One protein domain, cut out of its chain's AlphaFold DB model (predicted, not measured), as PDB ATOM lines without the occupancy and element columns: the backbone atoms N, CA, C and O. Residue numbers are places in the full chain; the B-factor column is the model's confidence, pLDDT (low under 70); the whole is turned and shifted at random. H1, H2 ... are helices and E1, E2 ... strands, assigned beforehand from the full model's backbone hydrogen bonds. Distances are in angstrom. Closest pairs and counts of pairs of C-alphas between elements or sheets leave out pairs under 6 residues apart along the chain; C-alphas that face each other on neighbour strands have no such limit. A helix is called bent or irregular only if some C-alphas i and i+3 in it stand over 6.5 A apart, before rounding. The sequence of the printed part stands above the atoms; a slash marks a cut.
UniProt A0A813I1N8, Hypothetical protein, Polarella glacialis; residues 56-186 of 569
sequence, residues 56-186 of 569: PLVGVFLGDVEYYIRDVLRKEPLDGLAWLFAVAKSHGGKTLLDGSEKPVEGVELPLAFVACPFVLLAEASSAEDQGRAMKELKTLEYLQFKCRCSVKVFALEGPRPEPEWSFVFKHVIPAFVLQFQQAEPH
ATOM      1  N   PRO A  56     260.121  57.917 120.622       89.25
ATOM      2  CA  PRO A  56     261.139  58.939 120.729       89.25
ATOM      3  C   PRO A  56     260.688  59.993 121.751       89.25
ATOM      4  O   PRO A  56     259.583  60.530 121.669       89.25
ATOM      5  N   LEU A  57     261.532  60.278 122.741       90.25
ATOM      6  CA  LEU A  57     261.268  61.263 123.792       90.25
ATOM      7  C   LEU A  57     262.435  62.244 123.924       90.25
ATOM      8  O   LEU A  57     263.590  61.916 123.633       90.25
ATOM      9  N   VAL A  58     262.150  63.442 124.424       90.19
ATOM     10  CA  VAL A  58     263.173  64.437 124.766       90.19
ATOM     11  C   VAL A  58     263.148  64.701 126.262       90.19
ATOM     12  O   VAL A  58     262.136  65.133 126.802       90.19
ATOM     13  N   GLY A  59     264.265  64.449 126.935       86.56
ATOM     14  CA  GLY A  59     264.450  64.760 128.342       86.56
ATOM     15  C   GLY A  59     265.059  66.136 128.553       86.56
ATOM     16  O   GLY A  59     266.063  66.487 127.937       86.56
ATOM     17  N   VAL A  60     264.461  66.901 129.459       83.06
ATOM     18  CA  VAL A  60     264.964  68.183 129.947       83.06
ATOM     19  C   VAL A  60     265.187  68.064 131.450       83.06
ATOM     20  O   VAL A  60     264.248  67.966 132.239       83.06
ATOM     21  N   PHE A  61     266.452  68.059 131.847       73.56
ATOM     22  CA  PHE A  61     266.867  68.098 133.239       73.56
ATOM     23  C   PHE A  61     267.128  69.545 133.651       73.56
ATOM     24  O   PHE A  61     267.921  70.242 133.015       73.56
ATOM     25  N   LEU A  62     266.464  69.987 134.719       63.00
ATOM     26  CA  LEU A  62     266.538  71.368 135.190       63.00
ATOM     27  C   LEU A  62     267.650  71.598 136.224       63.00
ATOM     28  O   LEU A  62     268.060  72.738 136.412       63.00
ATOM     29  N   GLY A  63     268.160  70.564 136.899       61.22
ATOM     30  CA  GLY A  63     269.094  70.753 138.018       61.22
ATOM     31  C   GLY A  63     268.571  71.792 139.019       61.22
ATOM     32  O   GLY A  63     267.382  71.814 139.334       61.22
ATOM     33  N   ASP A  64     269.435  72.714 139.441       55.75
ATOM     34  CA  ASP A  64     269.063  73.802 140.360       55.75
ATOM     35  C   ASP A  64     268.186  74.897 139.713       55.75
ATOM     36  O   ASP A  64     267.668  75.774 140.406       55.75
ATOM     37  N   VAL A  65     267.956  74.842 138.391       63.84
ATOM     38  CA  VAL A  65     267.017  75.740 137.687       63.84
ATOM     39  C   VAL A  65     265.570  75.475 138.116       63.84
ATOM     40  O   VAL A  65     264.730  76.365 138.019       63.84
ATOM     41  N   GLU A  66     265.244  74.288 138.639       66.81
ATOM     42  CA  GLU A  66     263.894  74.021 139.156       66.81
ATOM     43  C   GLU A  66     263.533  74.960 140.325       66.81
ATOM     44  O   GLU A  66     262.400  75.441 140.399       66.81
ATOM     45  N   TYR A  67     264.502  75.286 141.189       60.31
ATOM     46  CA  TYR A  67     264.330  76.262 142.271       60.31
ATOM     47  C   TYR A  67     264.202  77.684 141.734       60.31
ATOM     48  O   TYR A  67     263.314  78.421 142.150       60.31
ATOM     49  N   TYR A  68     264.997  78.037 140.721       62.94
ATOM     50  CA  TYR A  68     264.845  79.313 140.023       62.94
ATOM     51  C   TYR A  68     263.404  79.498 139.515       62.94
ATOM     52  O   TYR A  68     262.759  80.517 139.759       62.94
ATOM     53  N   ILE A  69     262.847  78.479 138.861       71.06
ATOM     54  CA  ILE A  69     261.481  78.525 138.334       71.06
ATOM     55  C   ILE A  69     260.445  78.690 139.453       71.06
ATOM     56  O   ILE A  69     259.581  79.570 139.385       71.06
ATOM     57  N   ARG A  70     260.523  77.858 140.491       70.44
ATOM     58  CA  ARG A  70     259.508  77.851 141.547       70.44
ATOM     59  C   ARG A  70     259.603  79.055 142.469       70.44
ATOM     60  O   ARG A  70     258.583  79.656 142.795       70.44
ATOM     61  N   ASP A  71     260.808  79.439 142.852       60.59
ATOM     62  CA  ASP A  71     261.011  80.379 143.951       60.59
ATOM     63  C   ASP A  71     261.214  81.811 143.437       60.59
ATOM     64  O   ASP A  71     260.758  82.778 144.062       60.59
ATOM     65  N   VAL A  72     261.816  81.965 142.251       64.06
ATOM     66  CA  VAL A  72     262.052  83.271 141.614       64.06
ATOM     67  C   VAL A  72     260.898  83.646 140.711       64.06
ATOM     68  O   VAL A  72     260.221  84.647 140.968       64.06
ATOM     69  N   LEU A  73     260.632  82.812 139.703       74.44
ATOM     70  CA  LEU A  73     259.573  83.081 138.732       74.44
ATOM     71  C   LEU A  73     258.179  82.860 139.328       74.44
ATOM     72  O   LEU A  73     257.208  83.394 138.792       74.44
ATOM     73  N   ARG A  74     258.074  82.122 140.446       80.75
ATOM     74  CA  ARG A  74     256.797  81.729 141.071       80.75
ATOM     75  C   ARG A  74     255.886  81.015 140.073       80.75
ATOM     76  O   ARG A  74     254.692  81.301 139.986       80.75
ATOM     77  N   LYS A  75     256.479  80.116 139.289       80.94
ATOM     78  CA  LYS A  75     255.802  79.324 138.261       80.94
ATOM     79  C   LYS A  75     255.961  77.837 138.552       80.94
ATOM     80  O   LYS A  75     256.926  77.411 139.187       80.94
ATOM     81  N   GLU A  76     255.023  77.042 138.052       84.25
ATOM     82  CA  GLU A  76     255.213  75.597 137.996       84.25
ATOM     83  C   GLU A  76     256.370  75.252 137.040       84.25
ATOM     84  O   GLU A  76     256.630  76.012 136.101       84.25
ATOM     85  N   PRO A  77     257.074  74.117 137.231       80.94
ATOM     86  CA  PRO A  77     258.230  73.746 136.411       80.94
ATOM     87  C   PRO A  77     257.982  73.802 134.902       80.94
ATOM     88  O   PRO A  77     258.858  74.232 134.158       80.94
ATOM     89  N   LEU A  78     256.790  73.399 134.452       85.44
ATOM     90  CA  LEU A  78     256.413  73.420 133.037       85.44
ATOM     91  C   LEU A  78     256.232  74.844 132.504       85.44
ATOM     92  O   LEU A  78     256.795  75.178 131.463       85.44
ATOM     93  N   ASP A  79     255.518  75.695 133.239       85.44
ATOM     94  CA  ASP A  79     255.301  77.094 132.859       85.44
ATOM     95  C   ASP A  79     256.620  77.880 132.862       85.44
ATOM     96  O   ASP A  79     256.888  78.688 131.973       85.44
ATOM     97  N   GLY A  80     257.483  77.620 133.849       87.00
ATOM     98  CA  GLY A  80     258.810  78.226 133.908       87.00
ATOM     99  C   GLY A  80     259.747  77.713 132.819       87.00
ATOM    100  O   GLY A  80     260.481  78.511 132.242       87.00
ATOM    101  N   LEU A  81     259.696  76.421 132.478       88.31
ATOM    102  CA  LEU A  81     260.438  75.875 131.341       88.31
ATOM    103  C   LEU A  81     259.987  76.524 130.023       88.31
ATOM    104  O   LEU A  81     260.837  76.905 129.218       88.31
ATOM    105  N   ALA A  82     258.676  76.683 129.815       89.38
ATOM    106  CA  ALA A  82     258.127  77.369 128.647       89.38
ATOM    107  C   ALA A  82     258.674  78.794 128.536       89.38
ATOM    108  O   ALA A  82     259.177  79.199 127.487       89.38
ATOM    109  N   TRP A  83     258.675  79.527 129.647       89.38
ATOM    110  CA  TRP A  83     259.250  80.862 129.693       89.38
ATOM    111  C   TRP A  83     260.755  80.879 129.379       89.38
ATOM    112  O   TRP A  83     261.183  81.629 128.499       89.38
ATOM    113  N   LEU A  84     261.557  80.025 130.030       88.44
ATOM    114  CA  LEU A  84     263.002  79.917 129.779       88.44
ATOM    115  C   LEU A  84     263.293  79.615 128.306       88.44
ATOM    116  O   LEU A  84     264.237  80.152 127.726       88.44
ATOM    117  N   PHE A  85     262.460  78.795 127.675       89.62
ATOM    118  CA  PHE A  85     262.583  78.465 126.265       89.62
ATOM    119  C   PHE A  85     262.338  79.674 125.351       89.62
ATOM    120  O   PHE A  85     263.108  79.900 124.414       89.62
ATOM    121  N   ALA A  86     261.331  80.506 125.639       87.56
ATOM    122  CA  ALA A  86     261.135  81.767 124.916       87.56
ATOM    123  C   ALA A  86     262.310  82.736 125.095       87.56
ATOM    124  O   ALA A  86     262.730  83.386 124.129       87.56
ATOM    125  N   VAL A  87     262.882  82.818 126.301       86.12
ATOM    126  CA  VAL A  87     264.094  83.617 126.547       86.12
ATOM    127  C   VAL A  87     265.256  83.099 125.698       86.12
ATOM    128  O   VAL A  87     265.898  83.875 124.988       86.12
ATOM    129  N   ALA A  88     265.499  81.786 125.715       86.75
ATOM    130  CA  ALA A  88     266.581  81.162 124.960       86.75
ATOM    131  C   ALA A  88     266.457  81.424 123.450       86.75
ATOM    132  O   ALA A  88     267.446  81.783 122.804       86.75
ATOM    133  N   LYS A  89     265.237  81.326 122.901       85.00
ATOM    134  CA  LYS A  89     264.943  81.617 121.487       85.00
ATOM    135  C   LYS A  89     265.141  83.086 121.118       85.00
ATOM    136  O   LYS A  89     265.685  83.370 120.056       85.00
ATOM    137  N   SER A  90     264.703  84.011 121.969       81.38
ATOM    138  CA  SER A  90     264.751  85.450 121.672       81.38
ATOM    139  C   SER A  90     266.165  86.035 121.715       81.38
ATOM    140  O   SER A  90     266.455  86.964 120.967       81.38
ATOM    141  N   HIS A  91     267.057  85.476 122.536       72.06
ATOM    142  CA  HIS A  91     268.387  86.049 122.777       72.06
ATOM    143  C   HIS A  91     269.555  85.165 122.319       72.06
ATOM    144  O   HIS A  91     270.716  85.461 122.611       72.06
ATOM    145  N   GLY A  92     269.277  84.058 121.626       65.38
ATOM    146  CA  GLY A  92     270.311  83.164 121.097       65.38
ATOM    147  C   GLY A  92     271.226  82.570 122.173       65.38
ATOM    148  O   GLY A  92     272.389  82.285 121.890       65.38
ATOM    149  N   GLY A  93     270.728  82.419 123.407       59.44
ATOM    150  CA  GLY A  93     271.456  81.748 124.483       59.44
ATOM    151  C   GLY A  93     272.615  82.530 125.114       59.44
ATOM    152  O   GLY A  93     273.503  81.919 125.682       59.44
ATOM    153  N   LYS A  94     272.671  83.863 125.016       61.62
ATOM    154  CA  LYS A  94     273.706  84.671 125.707       61.62
ATOM    155  C   LYS A  94     273.151  85.566 126.815       61.62
ATOM    156  O   LYS A  94     273.796  86.535 127.208       61.62
ATOM    157  N   THR A  95     271.957  85.259 127.304       70.81
ATOM    158  CA  THR A  95     271.321  86.029 128.373       70.81
ATOM    159  C   THR A  95     271.749  85.485 129.720       70.81
ATOM    160  O   THR A  95     271.575  84.295 129.984       70.81
ATOM    161  N   LEU A  96     272.290  86.375 130.550       73.44
ATOM    162  CA  LEU A  96     272.455  86.138 131.974       73.44
ATOM    163  C   LEU A  96     271.116  86.405 132.660       73.44
ATOM    164  O   LEU A  96     270.645  87.537 132.644       73.44
ATOM    165  N   LEU A  97     270.530  85.358 133.224       72.94
ATOM    166  CA  LEU A  97     269.294  85.403 133.983       72.94
ATOM    167  C   LEU A  97     269.587  85.696 135.449       72.94
ATOM    168  O   LEU A  97     270.333  84.955 136.103       72.94
ATOM    169  N   ASP A  98     268.995  86.776 135.941       66.81
ATOM    170  CA  ASP A  98     269.184  87.287 137.295       66.81
ATOM    171  C   ASP A  98     267.862  87.510 138.033       66.81
ATOM    172  O   ASP A  98     267.805  88.257 139.001       66.81
ATOM    173  N   GLY A  99     266.770  86.886 137.595       69.25
ATOM    174  CA  GLY A  99     265.491  86.891 138.298       69.25
ATOM    175  C   GLY A  99     264.775  88.238 138.368       69.25
ATOM    176  O   GLY A  99     263.719  88.324 139.001       69.25
ATOM    177  N   SER A 100     265.310  89.284 137.734       71.94
ATOM    178  CA  SER A 100     264.617  90.559 137.542       71.94
ATOM    179  C   SER A 100     263.600  90.507 136.395       71.94
ATOM    180  O   SER A 100     262.766  91.408 136.243       71.94
ATOM    181  N   GLU A 101     263.637  89.447 135.588       75.75
ATOM    182  CA  GLU A 101     262.811  89.309 134.403       75.75
ATOM    183  C   GLU A 101     261.355  88.994 134.764       75.75
ATOM    184  O   GLU A 101     261.046  88.238 135.688       75.75
ATOM    185  N   LYS A 102     260.418  89.557 133.994       77.25
ATOM    186  CA  LYS A 102     258.992  89.263 134.158       77.25
ATOM    187  C   LYS A 102     258.610  88.045 133.312       77.25
ATOM    188  O   LYS A 102     258.798  88.094 132.091       77.25
ATOM    189  N   PRO A 103     258.038  86.986 133.917       75.31
ATOM    190  CA  PRO A 103     257.504  85.863 133.163       75.31
ATOM    191  C   PRO A 103     256.434  86.342 132.181       75.31
ATOM    192  O   PRO A 103     255.511  87.059 132.570       75.31
ATOM    193  N   VAL A 104     256.553  85.947 130.917       74.88
ATOM    194  CA  VAL A 104     255.500  86.133 129.909       74.88
ATOM    195  C   VAL A 104     254.627  84.886 129.906       74.88
ATOM    196  O   VAL A 104     255.143  83.769 129.888       74.88
ATOM    197  N   GLU A 105     253.312  85.075 129.954       73.44
ATOM    198  CA  GLU A 105     252.337  83.983 129.923       73.44
ATOM    199  C   GLU A 105     251.967  83.601 128.487       73.44
ATOM    200  O   GLU A 105     252.133  84.394 127.560       73.44
ATOM    201  N   GLY A 106     251.459  82.380 128.300       71.19
ATOM    202  CA  GLY A 106     251.022  81.899 126.986       71.19
ATOM    203  C   GLY A 106     252.164  81.519 126.040       71.19
ATOM    204  O   GLY A 106     251.968  81.487 124.829       71.19
ATOM    205  N   VAL A 107     253.359  81.248 126.571       77.56
ATOM    206  CA  VAL A 107     254.453  80.678 125.781       77.56
ATOM    207  C   VAL A 107     254.225  79.180 125.623       77.56
ATOM    208  O   VAL A 107     254.092  78.461 126.611       77.56
ATOM    209  N   GLU A 108     254.221  78.707 124.382       82.31
ATOM    210  CA  GLU A 108     254.076  77.287 124.081       82.31
ATOM    211  C   GLU A 108     255.442  76.605 123.947       82.31
ATOM    212  O   GLU A 108     256.357  77.086 123.267       82.31
ATOM    213  N   LEU A 109     255.571  75.456 124.608       84.62
ATOM    214  CA  LEU A 109     256.676  74.534 124.394       84.62
ATOM    215  C   LEU A 109     256.472  73.772 123.076       84.62
ATOM    216  O   LEU A 109     255.336  73.540 122.672       84.62
ATOM    217  N   PRO A 110     257.557  73.344 122.406       81.88
ATOM    218  CA  PRO A 110     257.459  72.705 121.093       81.88
ATOM    219  C   PRO A 110     256.779  71.330 121.144       81.88
ATOM    220  O   PRO A 110     256.378  70.816 120.106       81.88
ATOM    221  N   LEU A 111     256.666  70.731 122.333       84.69
ATOM    222  CA  LEU A 111     256.067  69.423 122.571       84.69
ATOM    223  C   LEU A 111     255.282  69.424 123.886       84.69
ATOM    224  O   LEU A 111     255.512  70.260 124.761       84.69
ATOM    225  N   ALA A 112     254.394  68.440 124.039       86.19
ATOM    226  CA  ALA A 112     253.725  68.166 125.303       86.19
ATOM    227  C   ALA A 112     254.692  67.480 126.275       86.19
ATOM    228  O   ALA A 112     255.326  66.482 125.928       86.19
ATOM    229  N   PHE A 113     254.773  68.003 127.497       88.38
ATOM    230  CA  PHE A 113     255.661  67.495 128.534       88.38
ATOM    231  C   PHE A 113     254.900  66.767 129.638       88.38
ATOM    232  O   PHE A 113     253.830  67.189 130.076       88.38
ATOM    233  N   VAL A 114     255.521  65.709 130.142       83.56
ATOM    234  CA  VAL A 114     255.148  64.995 131.356       83.56
ATOM    235  C   VAL A 114     256.224  65.266 132.400       83.56
ATOM    236  O   VAL A 114     257.420  65.106 132.142       83.56
ATOM    237  N   ALA A 115     255.803  65.688 133.589       77.38
ATOM    238  CA  ALA A 115     256.708  65.809 134.719       77.38
ATOM    239  C   ALA A 115     257.019  64.413 135.276       77.38
ATOM    240  O   ALA A 115     256.139  63.735 135.806       77.38
ATOM    241  N   CYS A 116     258.276  63.997 135.166       66.44
ATOM    242  CA  CYS A 116     258.817  62.837 135.861       66.44
ATOM    243  C   CYS A 116     259.634  63.318 137.068       66.44
ATOM    244  O   CYS A 116     259.941  64.512 137.176       66.44
ATOM    245  N   PRO A 117     260.006  62.425 138.004       51.16
ATOM    246  CA  PRO A 117     260.925  62.804 139.065       51.16
ATOM    247  C   PRO A 117     262.166  63.473 138.453       51.16
ATOM    248  O   PRO A 117     262.794  62.879 137.579       51.16
ATOM    249  N   PHE A 118     262.464  64.710 138.881       56.50
ATOM    250  CA  PHE A 118     263.616  65.570 138.525       56.50
ATOM    251  C   PHE A 118     263.922  65.808 137.027       56.50
ATOM    252  O   PHE A 118     264.886  66.503 136.705       56.50
ATOM    253  N   VAL A 119     263.119  65.278 136.101       66.12
ATOM    254  CA  VAL A 119     263.265  65.445 134.647       66.12
ATOM    255  C   VAL A 119     261.895  65.725 134.040       66.12
ATOM    256  O   VAL A 119     260.908  65.075 134.374       66.12
ATOM    257  N   LEU A 120     261.837  66.663 133.101       83.25
ATOM    258  CA  LEU A 120     260.664  66.899 132.266       83.25
ATOM    259  C   LEU A 120     260.846  66.137 130.951       83.25
ATOM    260  O   LEU A 120     261.860  66.304 130.278       83.25
ATOM    261  N   LEU A 121     259.889  65.283 130.595       85.19
ATOM    262  CA  LEU A 121     259.955  64.459 129.386       85.19
ATOM    263  C   LEU A 121     258.924  64.925 128.371       85.19
ATOM    264  O   LEU A 121     257.737  64.944 128.672       85.19
ATOM    265  N   ALA A 122     259.367  65.253 127.167       89.06
ATOM    266  CA  ALA A 122     258.494  65.531 126.042       89.06
ATOM    267  C   ALA A 122     258.291  64.282 125.183       89.06
ATOM    268  O   ALA A 122     259.265  63.647 124.769       89.06
ATOM    269  N   GLU A 123     257.031  63.951 124.897       88.69
ATOM    270  CA  GLU A 123     256.693  62.908 123.925       88.69
ATOM    271  C   GLU A 123     256.790  63.480 122.504       88.69
ATOM    272  O   GLU A 123     256.136  64.476 122.197       88.69
ATOM    273  N   ALA A 124     257.589  62.851 121.636       86.94
ATOM    274  CA  ALA A 124     257.638  63.182 120.215       86.94
ATOM    275  C   ALA A 124     256.847  62.152 119.399       86.94
ATOM    276  O   ALA A 124     256.843  60.954 119.698       86.94
ATOM    277  N   SER A 125     256.186  62.613 118.339       86.56
ATOM    278  CA  SER A 125     255.349  61.737 117.501       86.56
ATOM    279  C   SER A 125     256.172  60.906 116.509       86.56
ATOM    280  O   SER A 125     255.699  59.891 115.998       86.56
ATOM    281  N   SER A 126     257.406  61.332 116.222       88.50
ATOM    282  CA  SER A 126     258.349  60.664 115.322       88.50
ATOM    283  C   SER A 126     259.801  61.019 115.674       88.50
ATOM    284  O   SER A 126     260.059  61.951 116.437       88.50
ATOM    285  N   ALA A 127     260.769  60.295 115.106       85.50
ATOM    286  CA  ALA A 127     262.192  60.606 115.279       85.50
ATOM    287  C   ALA A 127     262.574  61.976 114.679       85.50
ATOM    288  O   ALA A 127     263.421  62.685 115.218       85.50
ATOM    289  N   GLU A 128     261.922  62.387 113.586       88.12
ATOM    290  CA  GLU A 128     262.118  63.719 112.995       88.12
ATOM    291  C   GLU A 128     261.627  64.830 113.931       88.12
ATOM    292  O   GLU A 128     262.288  65.861 114.086       88.12
ATOM    293  N   ASP A 129     260.484  64.599 114.578       87.81
ATOM    294  CA  ASP A 129     259.888  65.501 115.561       87.81
ATOM    295  C   ASP A 129     260.775  65.619 116.812       87.81
ATOM    296  O   ASP A 129     261.110  66.719 117.251       87.81
ATOM    297  N   GLN A 130     261.300  64.491 117.301       90.62
ATOM    298  CA  GLN A 130     262.290  64.455 118.380       90.62
ATOM    299  C   GLN A 130     263.571  65.205 118.009       90.62
ATOM    300  O   GLN A 130     264.079  65.981 118.814       90.62
ATOM    301  N   GLY A 131     264.092  65.020 116.792       87.12
ATOM    302  CA  GLY A 131     265.283  65.724 116.312       87.12
ATOM    303  C   GLY A 131     265.081  67.240 116.246       87.12
ATOM    304  O   GLY A 131     265.961  68.006 116.654       87.12
ATOM    305  N   ARG A 132     263.902  67.686 115.794       89.00
ATOM    306  CA  ARG A 132     263.521  69.103 115.790       89.00
ATOM    307  C   ARG A 132     263.417  69.648 117.212       89.00
ATOM    308  O   ARG A 132     264.067  70.646 117.522       89.00
ATOM    309  N   ALA A 133     262.679  68.965 118.083       88.50
ATOM    310  CA  ALA A 133     262.506  69.364 119.473       88.50
ATOM    311  C   ALA A 133     263.833  69.387 120.239       88.50
ATOM    312  O   ALA A 133     264.099  70.347 120.951       88.50
ATOM    313  N   MET A 134     264.714  68.404 120.035       90.38
ATOM    314  CA  MET A 134     266.071  68.385 120.587       90.38
ATOM    315  C   MET A 134     266.872  69.614 120.168       90.38
ATOM    316  O   MET A 134     267.496  70.261 121.007       90.38
ATOM    317  N   LYS A 135     266.868  69.946 118.871       88.94
ATOM    318  CA  LYS A 135     267.595  71.106 118.344       88.94
ATOM    319  C   LYS A 135     267.082  72.408 118.952       88.94
ATOM    320  O   LYS A 135     267.881  73.275 119.294       88.94
ATOM    321  N   GLU A 136     265.766  72.538 119.084       88.94
ATOM    322  CA  GLU A 136     265.157  73.717 119.684       88.94
ATOM    323  C   GLU A 136     265.425  73.788 121.189       88.94
ATOM    324  O   GLU A 136     265.927  74.800 121.669       88.94
ATOM    325  N   LEU A 137     265.142  72.726 121.941       89.94
ATOM    326  CA  LEU A 137     265.277  72.699 123.398       89.94
ATOM    327  C   LEU A 137     266.733  72.819 123.845       89.94
ATOM    328  O   LEU A 137     266.985  73.443 124.867       89.94
ATOM    329  N   LYS A 138     267.710  72.336 123.064       88.88
ATOM    330  CA  LYS A 138     269.139  72.550 123.355       88.88
ATOM    331  C   LYS A 138     269.529  74.021 123.472       88.88
ATOM    332  O   LYS A 138     270.543  74.319 124.094       88.88
ATOM    333  N   THR A 139     268.732  74.950 122.940       86.62
ATOM    334  CA  THR A 139     268.969  76.383 123.169       86.62
ATOM    335  C   THR A 139     268.907  76.769 124.650       86.62
ATOM    336  O   THR A 139     269.588  77.710 125.055       86.62
ATOM    337  N   LEU A 140     268.174  76.009 125.471       84.62
ATOM    338  CA  LEU A 140     268.113  76.173 126.925       84.62
ATOM    339  C   LEU A 140     269.465  75.950 127.606       84.62
ATOM    340  O   LEU A 140     269.735  76.585 128.619       84.62
ATOM    341  N   GLU A 141     270.323  75.075 127.068       82.75
ATOM    342  CA  GLU A 141     271.640  74.792 127.659       82.75
ATOM    343  C   GLU A 141     272.597  75.986 127.559       82.75
ATOM    344  O   GLU A 141     273.600  76.035 128.268       82.75
ATOM    345  N   TYR A 142     272.296  76.943 126.679       81.44
ATOM    346  CA  TYR A 142     273.083  78.159 126.530       81.44
ATOM    347  C   TYR A 142     272.684  79.246 127.531       81.44
ATOM    348  O   TYR A 142     273.459  80.173 127.745       81.44
ATOM    349  N   LEU A 143     271.509  79.145 128.167       76.19
ATOM    350  CA  LEU A 143     271.100  80.109 129.185       76.19
ATOM    351  C   LEU A 143     272.146  80.176 130.296       76.19
ATOM    352  O   LEU A 143     272.540  79.160 130.870       76.19
ATOM    353  N   GLN A 144     272.579  81.392 130.599       76.12
ATOM    354  CA  GLN A 144     273.463  81.642 131.721       76.12
ATOM    355  C   GLN A 144     272.605  82.097 132.885       76.12
ATOM    356  O   GLN A 144     271.714  82.920 132.721       76.12
ATOM    357  N   PHE A 145     272.874  81.568 134.065       65.50
ATOM    358  CA  PHE A 145     272.237  82.010 135.296       65.50
ATOM    359  C   PHE A 145     273.296  82.716 136.131       65.50
ATOM    360  O   PHE A 145     274.477  82.358 136.078       65.50
ATOM    361  N   LYS A 146     272.893  83.727 136.901       55.41
ATOM    362  CA  LYS A 146     273.818  84.426 137.802       55.41
ATOM    363  C   LYS A 146     274.390  83.499 138.881       55.41
ATOM    364  O   LYS A 146     275.500  83.715 139.356       55.41
ATOM    365  N   CYS A 147     273.664  82.435 139.221       47.50
ATOM    366  CA  CYS A 147     274.117  81.312 140.040       47.50
ATOM    367  C   CYS A 147     274.504  80.093 139.174       47.50
ATOM    368  O   CYS A 147     274.068  79.969 138.031       47.50
ATOM    369  N   ARG A 148     275.299  79.153 139.717       49.97
ATOM    370  CA  ARG A 148     275.693  77.906 139.022       49.97
ATOM    371  C   ARG A 148     274.513  76.939 138.876       49.97
ATOM    372  O   ARG A 148     274.436  75.936 139.571       49.97
ATOM    373  N   CYS A 149     273.619  77.229 137.944       55.03
ATOM    374  CA  CYS A 149     272.573  76.317 137.508       55.03
ATOM    375  C   CYS A 149     272.863  75.845 136.081       55.03
ATOM    376  O   CYS A 149     273.546  76.526 135.314       55.03
ATOM    377  N   SER A 150     272.343  74.679 135.707       61.53
ATOM    378  CA  SER A 150     272.472  74.178 134.341       61.53
ATOM    379  C   SER A 150     271.216  73.444 133.917       61.53
ATOM    380  O   SER A 150     270.751  72.566 134.642       61.53
ATOM    381  N   VAL A 151     270.742  73.739 132.712       68.50
ATOM    382  CA  VAL A 151     269.772  72.897 132.016       68.50
ATOM    383  C   VAL A 151     270.539  71.894 131.161       68.50
ATOM    384  O   VAL A 151     271.553  72.247 130.554       68.50
ATOM    385  N   LYS A 152     270.073  70.645 131.120       76.12
ATOM    386  CA  LYS A 152     270.588  69.618 130.209       76.12
ATOM    387  C   LYS A 152     269.463  69.007 129.393       76.12
ATOM    388  O   LYS A 152     268.420  68.664 129.941       76.12
ATOM    389  N   VAL A 153     269.693  68.852 128.095       82.50
ATOM    390  CA  VAL A 153     268.709  68.353 127.135       82.50
ATOM    391  C   VAL A 153     269.250  67.118 126.436       82.50
ATOM    392  O   VAL A 153     270.331  67.136 125.837       82.50
ATOM    393  N   PHE A 154     268.493  66.028 126.498       82.94
ATOM    394  CA  PHE A 154     268.926  64.741 125.982       82.94
ATOM    395  C   PHE A 154     267.830  63.958 125.273       82.94
ATOM    396  O   PHE A 154     266.650  64.084 125.586       82.94
ATOM    397  N   ALA A 155     268.230  63.155 124.292       86.06
ATOM    398  CA  ALA A 155     267.328  62.265 123.578       86.06
ATOM    399  C   ALA A 155     267.256  60.918 124.303       86.06
ATOM    400  O   ALA A 155     268.265  60.422 124.807       86.06
ATOM    401  N   LEU A 156     266.073  60.309 124.328       86.31
ATOM    402  CA  LEU A 156     265.916  58.916 124.728       86.31
ATOM    403  C   LEU A 156     264.852  58.220 123.875       86.31
ATOM    404  O   LEU A 156     263.914  58.851 123.394       86.31
ATOM    405  N   GLU A 157     264.988  56.909 123.723       85.06
ATOM    406  CA  GLU A 157     263.952  56.043 123.165       85.06
ATOM    407  C   GLU A 157     263.455  55.129 124.278       85.06
ATOM    408  O   GLU A 157     264.241  54.455 124.949       85.06
ATOM    409  N   GLY A 158     262.151  55.142 124.533       81.94
ATOM    410  CA  GLY A 158     261.620  54.456 125.699       81.94
ATOM    411  C   GLY A 158     260.110  54.278 125.683       81.94
ATOM    412  O   GLY A 158     259.428  54.770 124.783       81.94
ATOM    413  N   PRO A 159     259.576  53.539 126.663       81.94
ATOM    414  CA  PRO A 159     258.141  53.422 126.843       81.94
ATOM    415  C   PRO A 159     257.531  54.779 127.214       81.94
ATOM    416  O   PRO A 159     258.240  55.754 127.468       81.94
ATOM    417  N   ARG A 160     256.197  54.844 127.242       82.75
ATOM    418  CA  ARG A 160     255.483  56.062 127.640       82.75
ATOM    419  C   ARG A 160     255.973  56.543 129.021       82.75
ATOM    420  O   ARG A 160     256.079  55.702 129.911       82.75
ATOM    421  N   PRO A 161     256.246  57.849 129.203       80.75
ATOM    422  CA  PRO A 161     256.637  58.413 130.490       80.75
ATOM    423  C   PRO A 161     255.696  58.023 131.627       80.75
ATOM    424  O   PRO A 161     254.481  58.198 131.523       80.75
ATOM    425  N   GLU A 162     256.271  57.561 132.734       70.19
ATOM    426  CA  GLU A 162     255.558  57.327 133.989       70.19
ATOM    427  C   GLU A 162     256.159  58.214 135.091       70.19
ATOM    428  O   GLU A 162     257.377  58.424 135.122       70.19
ATOM    429  N   PRO A 163     255.346  58.739 136.026       61.41
ATOM    430  CA  PRO A 163     255.812  59.617 137.106       61.41
ATOM    431  C   PRO A 163     256.574  58.864 138.215       61.41
ATOM    432  O   PRO A 163     256.767  59.379 139.316       61.41
ATOM    433  N   GLU A 164     257.008  57.636 137.946       55.72
ATOM    434  CA  GLU A 164     257.625  56.739 138.907       55.72
ATOM    435  C   GLU A 164     259.149  56.701 138.772       55.72
ATOM    436  O   GLU A 164     259.731  56.801 137.691       55.72
ATOM    437  N   TRP A 165     259.821  56.454 139.892       48.59
ATOM    438  CA  TRP A 165     261.270  56.252 139.926       48.59
ATOM    439  C   TRP A 165     261.735  55.051 139.102       48.59
ATOM    440  O   TRP A 165     262.807  55.087 138.501       48.59
ATOM    441  N   SER A 166     260.922  53.994 139.062       50.47
ATOM    442  CA  SER A 166     261.151  52.772 138.284       50.47
ATOM    443  C   SER A 166     261.437  53.090 136.810       50.47
ATOM    444  O   SER A 166     262.397  52.566 136.242       50.47
ATOM    445  N   PHE A 167     260.652  53.994 136.224       58.59
ATOM    446  CA  PHE A 167     260.792  54.468 134.854       58.59
ATOM    447  C   PHE A 167     262.107  55.223 134.648       58.59
ATOM    448  O   PHE A 167     262.865  54.950 133.713       58.59
ATOM    449  N   VAL A 168     262.422  56.137 135.566       52.75
ATOM    450  CA  VAL A 168     263.628  56.962 135.493       52.75
ATOM    451  C   VAL A 168     264.902  56.112 135.531       52.75
ATOM    452  O   VAL A 168     265.796  56.302 134.703       52.75
ATOM    453  N   PHE A 169     264.964  55.122 136.425       50.38
ATOM    454  CA  PHE A 169     266.104  54.206 136.514       50.38
ATOM    455  C   PHE A 169     266.265  53.322 135.279       50.38
ATOM    456  O   PHE A 169     267.390  53.074 134.849       50.38
ATOM    457  N   LYS A 170     265.157  52.831 134.718       55.22
ATOM    458  CA  LYS A 170     265.186  51.878 133.601       55.22
ATOM    459  C   LYS A 170     265.424  52.535 132.244       55.22
ATOM    460  O   LYS A 170     265.992  51.887 131.371       55.22
ATOM    461  N   HIS A 171     264.988  53.781 132.055       65.25
ATOM    462  CA  HIS A 171     264.917  54.392 130.723       65.25
ATOM    463  C   HIS A 171     265.657  55.727 130.627       65.25
ATOM    464  O   HIS A 171     266.454  55.927 129.714       65.25
ATOM    465  N   VAL A 172     265.447  56.628 131.587       60.16
ATOM    466  CA  VAL A 172     265.977  58.000 131.516       60.16
ATOM    467  C   VAL A 172     267.476  58.039 131.811       60.16
ATOM    468  O   VAL A 172     268.243  58.631 131.054       60.16
ATOM    469  N   ILE A 173     267.910  57.378 132.885       54.31
ATOM    470  CA  ILE A 173     269.319  57.367 133.294       54.31
ATOM    471  C   ILE A 173     270.227  56.709 132.241       54.31
ATOM    472  O   ILE A 173     271.226  57.332 131.872       54.31
ATOM    473  N   PRO A 174     269.919  55.505 131.716       57.62
ATOM    474  CA  PRO A 174     270.747  54.886 130.681       57.62
ATOM    475  C   PRO A 174     270.896  55.761 129.433       57.62
ATOM    476  O   PRO A 174     271.995  55.874 128.894       57.62
ATOM    477  N   ALA A 175     269.821  56.429 129.007       62.03
ATOM    478  CA  ALA A 175     269.857  57.315 127.850       62.03
ATOM    479  C   ALA A 175     270.696  58.579 128.094       62.03
ATOM    480  O   ALA A 175     271.509  58.953 127.250       62.03
ATOM    481  N   PHE A 176     270.570  59.199 129.273       58.47
ATOM    482  CA  PHE A 176     271.421  60.325 129.665       58.47
ATOM    483  C   PHE A 176     272.909  59.940 129.658       58.47
ATOM    484  O   PHE A 176     273.738  60.673 129.120       58.47
ATOM    485  N   VAL A 177     273.249  58.767 130.209       54.25
ATOM    486  CA  VAL A 177     274.623  58.241 130.212       54.25
ATOM    487  C   VAL A 177     275.126  58.012 128.792       54.25
ATOM    488  O   VAL A 177     276.232  58.443 128.480       54.25
ATOM    489  N   LEU A 178     274.326  57.389 127.923       60.41
ATOM    490  CA  LEU A 178     274.693  57.148 126.527       60.41
ATOM    491  C   LEU A 178     274.962  58.458 125.774       60.41
ATOM    492  O   LEU A 178     275.918  58.560 125.008       60.41
ATOM    493  N   GLN A 179     274.158  59.493 126.010       63.19
ATOM    494  CA  GLN A 179     274.406  60.796 125.404       63.19
ATOM    495  C   GLN A 179     275.662  61.466 125.969       63.19
ATOM    496  O   GLN A 179     276.425  62.071 125.217       63.19
ATOM    497  N   PHE A 180     275.901  61.357 127.277       54.75
ATOM    498  CA  PHE A 180     277.124  61.871 127.886       54.75
ATOM    499  C   PHE A 180     278.363  61.142 127.342       54.75
ATOM    500  O   PHE A 180     279.351  61.787 127.009       54.75
ATOM    501  N   GLN A 181     278.269  59.826 127.125       53.56
ATOM    502  CA  GLN A 181     279.276  59.022 126.422       53.56
ATOM    503  C   GLN A 181     279.575  59.534 125.017       53.56
ATOM    504  O   GLN A 181     280.724  59.545 124.598       53.56
ATOM    505  N   GLN A 182     278.561  59.964 124.275       59.59
ATOM    506  CA  GLN A 182     278.747  60.475 122.917       59.59
ATOM    507  C   GLN A 182     279.311  61.898 122.887       59.59
ATOM    508  O   GLN A 182     280.111  62.217 122.009       59.59
ATOM    509  N   ALA A 183     278.878  62.757 123.813       52.97
ATOM    510  CA  ALA A 183     279.324  64.144 123.900       52.97
ATOM    511  C   ALA A 183     280.759  64.248 124.428       52.97
ATOM    512  O   ALA A 183     281.546  65.061 123.951       52.97
ATOM    513  N   GLU A 184     281.096  63.386 125.381       47.53
ATOM    514  CA  GLU A 184     282.345  63.407 126.124       47.53
ATOM    515  C   GLU A 184     283.036  62.026 126.038       47.53
ATOM    516  O   GLU A 184     283.332  61.402 127.057       47.53
ATOM    517  N   PRO A 185     283.313  61.503 124.822       47.03
ATOM    518  CA  PRO A 185     283.722  60.109 124.622       47.03
ATOM    519  C   PRO A 185     285.052  59.776 125.280       47.03
ATOM    520  O   PRO A 185     285.262  58.649 125.707       47.03
ATOM    521  N   HIS A 186     285.929  60.767 125.433       44.00
ATOM    522  CA  HIS A 186     287.219  60.614 126.096       44.00
ATOM    523  C   HIS A 186     287.107  60.207 127.571       44.00
ATOM    524  O   HIS A 186     288.046  59.628 128.101       44.00
TER     525      HIS A 186
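What this domain is: This is residues 56 to 186 of the 569 residues of the protein "Hypothetical protein" of Polarella glacialis (UniProt A0A813I1N8). A strongly twisted sheet of four strands stands between two helices: H3 runs along the strands on one face, and H4 crosses the other face, with residues 181 to 186 sticking out. H1 and H2 pack together beside this layered part; H2 also packs on H3, and a long link, residues 92 to 112, follows it. The printed part has 131 residues, with four named helices and four named strands in the order E1 H1 H2 E2 E3 H3 E4 H4; the class is mixed, helices and strands. The sheet's order is E2 E3 E1 E4, all antiparallel. The whole is compact, with a radius of gyration of the C-alphas of 14.3 A and spans of 38 by 33 by 26 A.

How they stand to each other: E1, residues 56 to 61, is an inner strand, antiparallel to the edge strand E4, residues 152 to 158, with N 59 and O 154 2.8 A apart, within hydrogen-bond range. On its other side is E3, residues 119 to 123, also antiparallel, with N 60 and O 120 at 2.8 A. E3 forms a hairpin with the edge strand E2, residues 113 to 116, where N 114 and O 121 are 2.8 A apart. H1, residues 65 to 72, is not on the sheet. It touches residues 77 to 81 of H2, residues 77 to 91, about perpendicular at 79 degrees; the closest C-alphas, of Ile 69 and Gly 80, are 5.2 A apart. H2 only grazes the sheet with residues 77 to 81. Its residues 84 to 89 touch residues 137 to 142 of H3, residues 127 to 142, about perpendicular at 78 degrees, the closest C-alphas being those of Ala 88 and Leu 140, 5.6 A apart. H3 is on the sheet at a height of 8.6 A, along the strands, at 5 degrees to E1 on the local plane. H4, residues 165 to 183, is on the opposite face at a height of 8.3 A, only just across the strands, at 62 degrees to E4 on the local plane. These are three layers, helices on both faces of a sheet. E1, H1 H2, E2 and E3, H3, E4 are split strand-helix-strand units, same-way strands with another between them, each with a right-handed crossover. Every O i to N i+4 pair is within hydrogen-bond range in H1 and H2, but 8 of 12 in H3 and 13 of 15 in H4.

Where its parts are: E1 begins at C-alpha 56, (261.139, 58.939, 120.729), and is 16.5 A long. H2 is 21.0 A, H3 23.5 A and E4 18.2 A long. H4, 25.4 A, ends at C-alpha 183, (279.324, 64.144, 123.900); it is only just irregular, with C-alphas 170 and 173 6.9 A apart.

The domain as a whole: The two C-alphas farthest apart, of Glu 105 and His 186, are 42.2 A apart. The printed part has no cut, and the link from H2 to E2 is long, 21 residues. The mean pLDDT of the printed part is 73.7; 49 residues are under 70, among them residues 62 to 68, 145 to 151 and 163 to 186.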